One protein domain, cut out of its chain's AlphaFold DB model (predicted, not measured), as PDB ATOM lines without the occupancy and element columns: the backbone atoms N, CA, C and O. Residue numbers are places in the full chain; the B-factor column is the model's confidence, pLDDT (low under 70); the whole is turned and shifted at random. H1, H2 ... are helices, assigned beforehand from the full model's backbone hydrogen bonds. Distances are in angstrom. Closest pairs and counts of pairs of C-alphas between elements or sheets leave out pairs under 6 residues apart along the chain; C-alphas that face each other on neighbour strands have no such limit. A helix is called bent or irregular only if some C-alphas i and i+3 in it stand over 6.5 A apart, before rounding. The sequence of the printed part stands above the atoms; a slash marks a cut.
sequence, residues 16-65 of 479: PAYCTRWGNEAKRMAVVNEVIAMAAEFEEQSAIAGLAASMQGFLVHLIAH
ATOM      1  N   PRO A  16     -15.425  48.326 -42.299       61.47
ATOM      2  CA  PRO A  16     -15.487  49.787 -42.239       61.47
ATOM      3  C   PRO A  16     -14.134  50.442 -42.537       61.47
ATOM      4  O   PRO A  16     -14.018  51.228 -43.472       61.47
ATOM      5  N   ALA A  17     -13.082  50.031 -41.822       63.94
ATOM      6  CA  ALA A  17     -11.732  50.578 -41.955       63.94
ATOM      7  C   ALA A  17     -11.088  50.305 -43.326       63.94
ATOM      8  O   ALA A  17     -10.167  51.010 -43.731       63.94
ATOM      9  N   TYR A  18     -11.540  49.277 -44.045       69.31
ATOM     10  CA  TYR A  18     -11.087  48.999 -45.405       69.31
ATOM     11  C   TYR A  18     -11.801  49.891 -46.429       69.31
ATOM     12  O   TYR A  18     -11.152  50.470 -47.300       69.31
ATOM     13  N   CYS A  19     -13.116  50.076 -46.281       63.09
ATOM     14  CA  CYS A  19     -13.922  50.928 -47.155       63.09
ATOM     15  C   CYS A  19     -13.542  52.413 -47.058       63.09
ATOM     16  O   CYS A  19     -13.549  53.103 -48.078       63.09
ATOM     17  N   THR A  20     -13.160  52.909 -45.876       62.66
ATOM     18  CA  THR A  20     -12.759  54.318 -45.687       62.66
ATOM     19  C   THR A  20     -11.471  54.684 -46.437       62.66
ATOM     20  O   THR A  20     -11.313  55.820 -46.888       62.66
ATOM     21  N   ARG A  21     -10.575  53.714 -46.684       67.50
ATOM     22  CA  ARG A  21      -9.298  53.914 -47.404       67.50
ATOM     23  C   ARG A  21      -9.465  54.197 -48.899       67.50
ATOM     24  O   ARG A  21      -8.505  54.604 -49.545       67.50
ATOM     25  N   TRP A  22     -10.659  53.997 -49.455       64.75
ATOM     26  CA  TRP A  22     -10.971  54.225 -50.871       64.75
ATOM     27  C   TRP A  22     -11.561  55.614 -51.163       64.75
ATOM     28  O   TRP A  22     -12.113  55.838 -52.246       64.75
ATOM     29  N   GLY A  23     -11.469  56.538 -50.199       62.16
ATOM     30  CA  GLY A  23     -11.986  57.905 -50.296       62.16
ATOM     31  C   GLY A  23     -13.514  57.987 -50.201       62.16
ATOM     32  O   GLY A  23     -14.210  56.983 -50.333       62.16
ATOM     33  N   ASN A  24     -14.045  59.196 -49.980       62.69
ATOM     34  CA  ASN A  24     -15.477  59.448 -49.746       62.69
ATOM     35  C   ASN A  24     -16.062  58.548 -48.634       62.69
ATOM     36  O   ASN A  24     -17.047  57.828 -48.820       62.69
ATOM     37  N   GLU A  25     -15.385  58.572 -47.484       67.38
ATOM     38  CA  GLU A  25     -15.656  57.745 -46.305       67.38
ATOM     39  C   GLU A  25     -17.130  57.775 -45.885       67.38
ATOM     40  O   GLU A  25     -17.734  56.713 -45.755       67.38
ATOM     41  N   ALA A  26     -17.733  58.962 -45.769       57.97
ATOM     42  CA  ALA A  26     -19.126  59.116 -45.351       57.97
ATOM     43  C   ALA A  26     -20.105  58.358 -46.268       57.97
ATOM     44  O   ALA A  26     -20.948  57.601 -45.790       57.97
ATOM     45  N   LYS A  27     -19.955  58.484 -47.595       61.88
ATOM     46  CA  LYS A  27     -20.815  57.782 -48.563       61.88
ATOM     47  C   LYS A  27     -20.624  56.269 -48.497       61.88
ATOM     48  O   LYS A  27     -21.592  55.520 -48.570       61.88
ATOM     49  N   ARG A  28     -19.382  55.800 -48.364       69.31
ATOM     50  CA  ARG A  28     -19.093  54.358 -48.312       69.31
ATOM     51  C   ARG A  28     -19.581  53.727 -47.016       69.31
ATOM     52  O   ARG A  28     -20.122  52.628 -47.056       69.31
ATOM     53  N   MET A  29     -19.445  54.436 -45.901       70.38
ATOM     54  CA  MET A  29     -19.999  53.998 -44.624       70.38
ATOM     55  C   MET A  29     -21.526  53.972 -44.645       70.38
ATOM     56  O   MET A  29     -22.102  53.021 -44.127       70.38
ATOM     57  N   ALA A  30     -22.179  54.934 -45.306       65.19
ATOM     58  CA  ALA A  30     -23.626  54.894 -45.518       65.19
ATOM     59  C   ALA A  30     -24.052  53.642 -46.309       65.19
ATOM     60  O   ALA A  30     -24.959  52.943 -45.879       65.19
ATOM     61  N   VAL A  31     -23.342  53.295 -47.391       73.31
ATOM     62  CA  VAL A  31     -23.608  52.065 -48.169       73.31
ATOM     63  C   VAL A  31     -23.425  50.800 -47.334       73.31
ATOM     64  O   VAL A  31     -24.267  49.910 -47.376       73.31
ATOM     65  N   VAL A  32     -22.340  50.709 -46.564       76.38
ATOM     66  CA  VAL A  32     -22.086  49.537 -45.712       76.38
ATOM     67  C   VAL A  32     -23.161  49.398 -44.634       76.38
ATOM     68  O   VAL A  32     -23.663  48.298 -44.422       76.38
ATOM     69  N   ASN A  33     -23.540  50.498 -43.981       72.88
ATOM     70  CA  ASN A  33     -24.587  50.492 -42.960       72.88
ATOM     71  C   ASN A  33     -25.953  50.110 -43.542       72.88
ATOM     72  O   ASN A  33     -26.684  49.361 -42.904       72.88
ATOM     73  N   GLU A  34     -26.268  50.571 -44.753       75.81
ATOM     74  CA  GLU A  34     -27.520  50.234 -45.432       75.81
ATOM     75  C   GLU A  34     -27.612  48.734 -45.738       75.81
ATOM     76  O   GLU A  34     -28.612  48.096 -45.431       75.81
ATOM     77  N   VAL A  35     -26.533  48.131 -46.247       80.31
ATOM     78  CA  VAL A  35     -26.483  46.680 -46.495       80.31
ATOM     79  C   VAL A  35     -26.644  45.884 -45.195       80.31
ATOM     80  O   VAL A  35     -27.284  44.833 -45.195       80.31
ATOM     81  N   ILE A  36     -26.095  46.375 -44.079       79.88
ATOM     82  CA  ILE A  36     -26.282  45.758 -42.756       79.88
ATOM     83  C   ILE A  36     -27.744  45.870 -42.306       79.88
ATOM     84  O   ILE A  36     -28.295  44.894 -41.799       79.88
ATOM     85  N   ALA A  37     -28.378  47.027 -42.501       75.75
ATOM     86  CA  ALA A  37     -29.785  47.228 -42.164       75.75
ATOM     87  C   ALA A  37     -30.702  46.314 -42.996       75.75
ATOM     88  O   ALA A  37     -31.542  45.624 -42.424       75.75
ATOM     89  N   MET A  38     -30.471  46.217 -44.311       79.88
ATOM     90  CA  MET A  38     -31.197  45.296 -45.199       79.88
ATOM     91  C   MET A  38     -31.013  43.830 -44.790       79.88
ATOM     92  O   MET A  38     -31.939  43.033 -44.917       79.88
ATOM     93  N   ALA A  39     -29.829  43.449 -44.297       83.69
ATOM     94  CA  ALA A  39     -29.602  42.096 -43.790       83.69
ATOM     95  C   ALA A  39     -30.475  41.803 -42.563       83.69
ATOM     96  O   ALA A  39     -31.123  40.759 -42.517       83.69
ATOM     97  N   ALA A  40     -30.536  42.739 -41.610       81.38
ATOM     98  CA  ALA A  40     -31.375  42.607 -40.421       81.38
ATOM     99  C   ALA A  40     -32.873  42.565 -40.775       81.38
ATOM    100  O   ALA A  40     -33.607  41.726 -40.253       81.38
ATOM    101  N   GLU A  41     -33.318  43.416 -41.703       80.81
ATOM    102  CA  GLU A  41     -34.703  43.414 -42.183       80.81
ATOM    103  C   GLU A  41     -35.055  42.095 -42.887       80.81
ATOM    104  O   GLU A  41     -36.105  41.506 -42.625       80.81
ATOM    105  N   PHE A  42     -34.165  41.576 -43.737       83.50
ATOM    106  CA  PHE A  42     -34.358  40.287 -44.398       83.50
ATOM    107  C   PHE A  42     -34.460  39.123 -43.396       83.50
ATOM    108  O   PHE A  42     -35.279  38.215 -43.586       83.50
ATOM    109  N   GLU A  43     -33.656  39.136 -42.330       84.56
ATOM    110  CA  GLU A  43     -33.733  38.145 -41.249       84.56
ATOM    111  C   GLU A  43     -35.086  38.200 -40.525       84.56
ATOM    112  O   GLU A  43     -35.713  37.159 -40.315       84.56
ATOM    113  N   GLU A  44     -35.572  39.403 -40.209       81.75
ATOM    114  CA  GLU A  44     -36.868  39.612 -39.560       81.75
ATOM    115  C   GLU A  44     -38.040  39.182 -40.457       81.75
ATOM    116  O   GLU A  44     -38.906  38.416 -40.026       81.75
ATOM    117  N   GLN A  45     -38.038  39.583 -41.731       77.94
ATOM    118  CA  GLN A  45     -39.050  39.172 -42.711       77.94
ATOM    119  C   GLN A  45     -39.072  37.650 -42.897       77.94
ATOM    120  O   GLN A  45     -40.145  37.041 -42.951       77.94
ATOM    121  N   SER A  46     -37.895  37.019 -42.951       78.62
ATOM    122  CA  SER A  46     -37.775  35.560 -43.040       78.62
ATOM    123  C   SER A  46     -38.351  34.879 -41.798       78.62
ATOM    124  O   SER A  46     -39.103  33.913 -41.932       78.62
ATOM    125  N   ALA A  47     -38.079  35.412 -40.602       72.94
ATOM    126  CA  ALA A  47     -38.619  34.890 -39.350       72.94
ATOM    127  C   ALA A  47     -40.154  34.986 -39.288       72.94
ATOM    128  O   ALA A  47     -40.810  34.009 -38.923       72.94
ATOM    129  N   ILE A  48     -40.733  36.119 -39.703       76.81
ATOM    130  CA  ILE A  48     -42.192  36.320 -39.760       76.81
ATOM    131  C   ILE A  48     -42.843  35.358 -40.764       76.81
ATOM    132  O   ILE A  48     -43.888  34.775 -40.479       76.81
ATOM    133  N   ALA A  49     -42.218  35.161 -41.926       76.75
ATOM    134  CA  ALA A  49     -42.710  34.260 -42.967       76.75
ATOM    135  C   ALA A  49     -42.472  32.765 -42.661       76.75
ATOM    136  O   ALA A  49     -42.911  31.910 -43.432       76.75
ATOM    137  N   GLY A  50     -41.768  32.433 -41.571       76.00
ATOM    138  CA  GLY A  50     -41.386  31.057 -41.234       76.00
ATOM    139  C   GLY A  50     -40.349  30.448 -42.189       76.00
ATOM    140  O   GLY A  50     -40.280  29.227 -42.328       76.00
ATOM    141  N   LEU A  51     -39.561  31.283 -42.870       79.12
ATOM    142  CA  LEU A  51     -38.512  30.889 -43.810       79.12
ATOM    143  C   LEU A  51     -37.122  30.973 -43.159       79.12
ATOM    144  O   LEU A  51     -36.887  31.735 -42.224       79.12
ATOM    145  N   ALA A  52     -36.166  30.203 -43.682       80.50
ATOM    146  CA  ALA A  52     -34.771  30.302 -43.258       80.50
ATOM    147  C   ALA A  52     -34.074  31.494 -43.940       80.50
ATOM    148  O   ALA A  52     -34.034  31.570 -45.172       80.50
ATOM    149  N   ALA A  53     -33.461  32.376 -43.146       84.62
ATOM    150  CA  ALA A  53     -32.642  33.484 -43.636       84.62
ATOM    151  C   ALA A  53     -31.313  32.958 -44.214       84.62
ATOM    152  O   ALA A  53     -30.313  32.798 -43.516       84.62
ATOM    153  N   SER A  54     -31.314  32.608 -45.502       85.62
ATOM    154  CA  SER A  54     -30.130  32.092 -46.203       85.62
ATOM    155  C   SER A  54     -29.373  33.196 -46.942       85.62
ATOM    156  O   SER A  54     -29.974  34.137 -47.454       85.62
ATOM    157  N   MET A  55     -28.055  33.030 -47.097       84.50
ATOM    158  CA  MET A  55     -27.209  33.949 -47.875       84.50
ATOM    159  C   MET A  55     -27.692  34.106 -49.325       84.50
ATOM    160  O   MET A  55     -27.685  35.204 -49.872       84.50
ATOM    161  N   GLN A  56     -28.156  33.017 -49.948       83.75
ATOM    162  CA  GLN A  56     -28.697  33.054 -51.309       83.75
ATOM    163  C   GLN A  56     -29.992  33.877 -51.377       83.75
ATOM    164  O   GLN A  56     -30.173  34.654 -52.310       83.75
ATOM    165  N   GLY A  57     -30.870  33.732 -50.377       81.88
ATOM    166  CA  GLY A  57     -32.086  34.538 -50.256       81.88
ATOM    167  C   GLY A  57     -31.773  36.018 -50.038       81.88
ATOM    168  O   GLY A  57     -32.366  36.868 -50.698       81.88
ATOM    169  N   PHE A  58     -30.771  36.319 -49.209       85.25
ATOM    170  CA  PHE A  58     -30.325  37.689 -48.988       85.25
ATOM    171  C   PHE A  58     -29.728  38.325 -50.253       85.25
ATOM    172  O   PHE A  58     -30.014  39.478 -50.553       85.25
ATOM    173  N   LEU A  59     -28.970  37.576 -51.062       84.06
ATOM    174  CA  LEU A  59     -28.469  38.070 -52.353       84.06
ATOM    175  C   LEU A  59     -29.607  38.406 -53.327       84.06
ATOM    176  O   LEU A  59     -29.542  39.426 -54.011       84.06
ATOM    177  N   VAL A  60     -30.660  37.584 -53.381       82.62
ATOM    178  CA  VAL A  60     -31.859  37.882 -54.187       82.62
ATOM    179  C   VAL A  60     -32.563  39.137 -53.667       82.62
ATOM    180  O   VAL A  60     -32.953  39.992 -54.462       82.62
ATOM    181  N   HIS A  61     -32.673  39.275 -52.344       80.62
ATOM    182  CA  HIS A  61     -33.244  40.450 -51.689       80.62
ATOM    183  C   HIS A  61     -32.447  41.730 -52.004       80.62
ATOM    184  O   HIS A  61     -33.040  42.732 -52.395       80.62
ATOM    185  N   LEU A  62     -31.113  41.679 -51.943       81.12
ATOM    186  CA  LEU A  62     -30.219  42.782 -52.318       81.12
ATOM    187  C   LEU A  62     -30.340  43.164 -53.797       81.12
ATOM    188  O   LEU A  62     -30.388  44.342 -54.123       81.12
ATOM    189  N   ILE A  63     -30.405  42.189 -54.710       78.50
ATOM    190  CA  ILE A  63     -30.540  42.464 -56.153       78.50
ATOM    191  C   ILE A  63     -31.881  43.146 -56.466       78.50
ATOM    192  O   ILE A  63     -31.957  43.963 -57.389       78.50
ATOM    193  N   ALA A  64     -32.932  42.819 -55.709       75.88
ATOM    194  CA  ALA A  64     -34.234  43.465 -55.824       75.88
ATOM    195  C   ALA A  64     -34.230  44.912 -55.285       75.88
ATOM    196  O   ALA A  64     -34.955  45.752 -55.817       75.88
ATOM    197  N   HIS A  65     -33.384  45.221 -54.296       67.44
ATOM    198  CA  HIS A  65     -33.241  46.555 -53.705       67.44
ATOM    199  C   HIS A  65     -32.131  47.355 -54.404       67.44
ATOM    200  O   HIS A  65     -30.976  47.376 -53.986       67.44
TER     201      HIS A  65
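What this domain is: This is residues 16 to 65 of the 479 residues of the protein "DNA helicase" of Chitinophagaceae bacterium (UniProt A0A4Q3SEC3). One long helix, H2, makes the length of this domain, with a short helix folded back on it near each end of the printed part: H1 lies beside the first residues of H2, and H3 crosses H2 steeply farther along. H1 and H3 pack on different stretches of H2 and stay apart from each other. The printed part has 50 residues with three named helices in the order H1, H2, H3 and no named strand; the class is all helix. The whole is loose, with a radius of gyration of the C-alphas of 13.2 A, and the C-alphas span 40 by 16 by 16 A, a rod.

How they stand to each other: H1, residues 16 to 22, and H2, residues 25 to 48, form a helical hairpin. They touch, and H2 does so with residues 25 to 32 alone; the closest C-alphas are those of Cys 19 and Arg 28, 6.3 A apart. Their lines stand at a steep tilt of 41 degrees and they run opposite ways. H2 also touches H3, residues 55 to 64, here with its residues 35 to 42 alone. The closest C-alphas of H2 and H3 are those of Phe 42 and Phe 58, 6.6 A apart. H2 and H3 run opposite ways at a steep tilt of 64 degrees, and their centres are 11.7 A apart. H1 and H3 are apart. In H2 and H3 every O i to N i+4 pair is within hydrogen-bond range; in H1 1 of 3 such pairs is, beside 3 of 4 O i to N i+3 pairs.

Where its parts are: H1 runs from Pro 16, with its C-alpha at (-15.487, 49.787, -42.239), to Trp 22. H2 runs from Glu 25, with its C-alpha at (-15.656, 57.745, -46.305), to Ile 48, and measures 34.7 A from first to last C-alpha. H3 runs from Met 55 to Ala 64, where the C-alpha is at (-34.234, 43.465, -55.824), and measures 14.3 A. H1 measures 10.7 A. No helix is bent or irregular.

The domain as a whole: The two C-alphas farthest apart are those of Gly 23 and Gly 50, at 40.8 A, while the C-alphas of Pro 16 and His 65 are 21.4 A apart. The printed part has no cut. The link from H1 to H2 has 2 residues and is tight; the link from H2 to H3 has 6 residues and is short. The mean pLDDT of the printed part is 75.1, and residues 16 to 28, residue 30 and residue 65 are under 70.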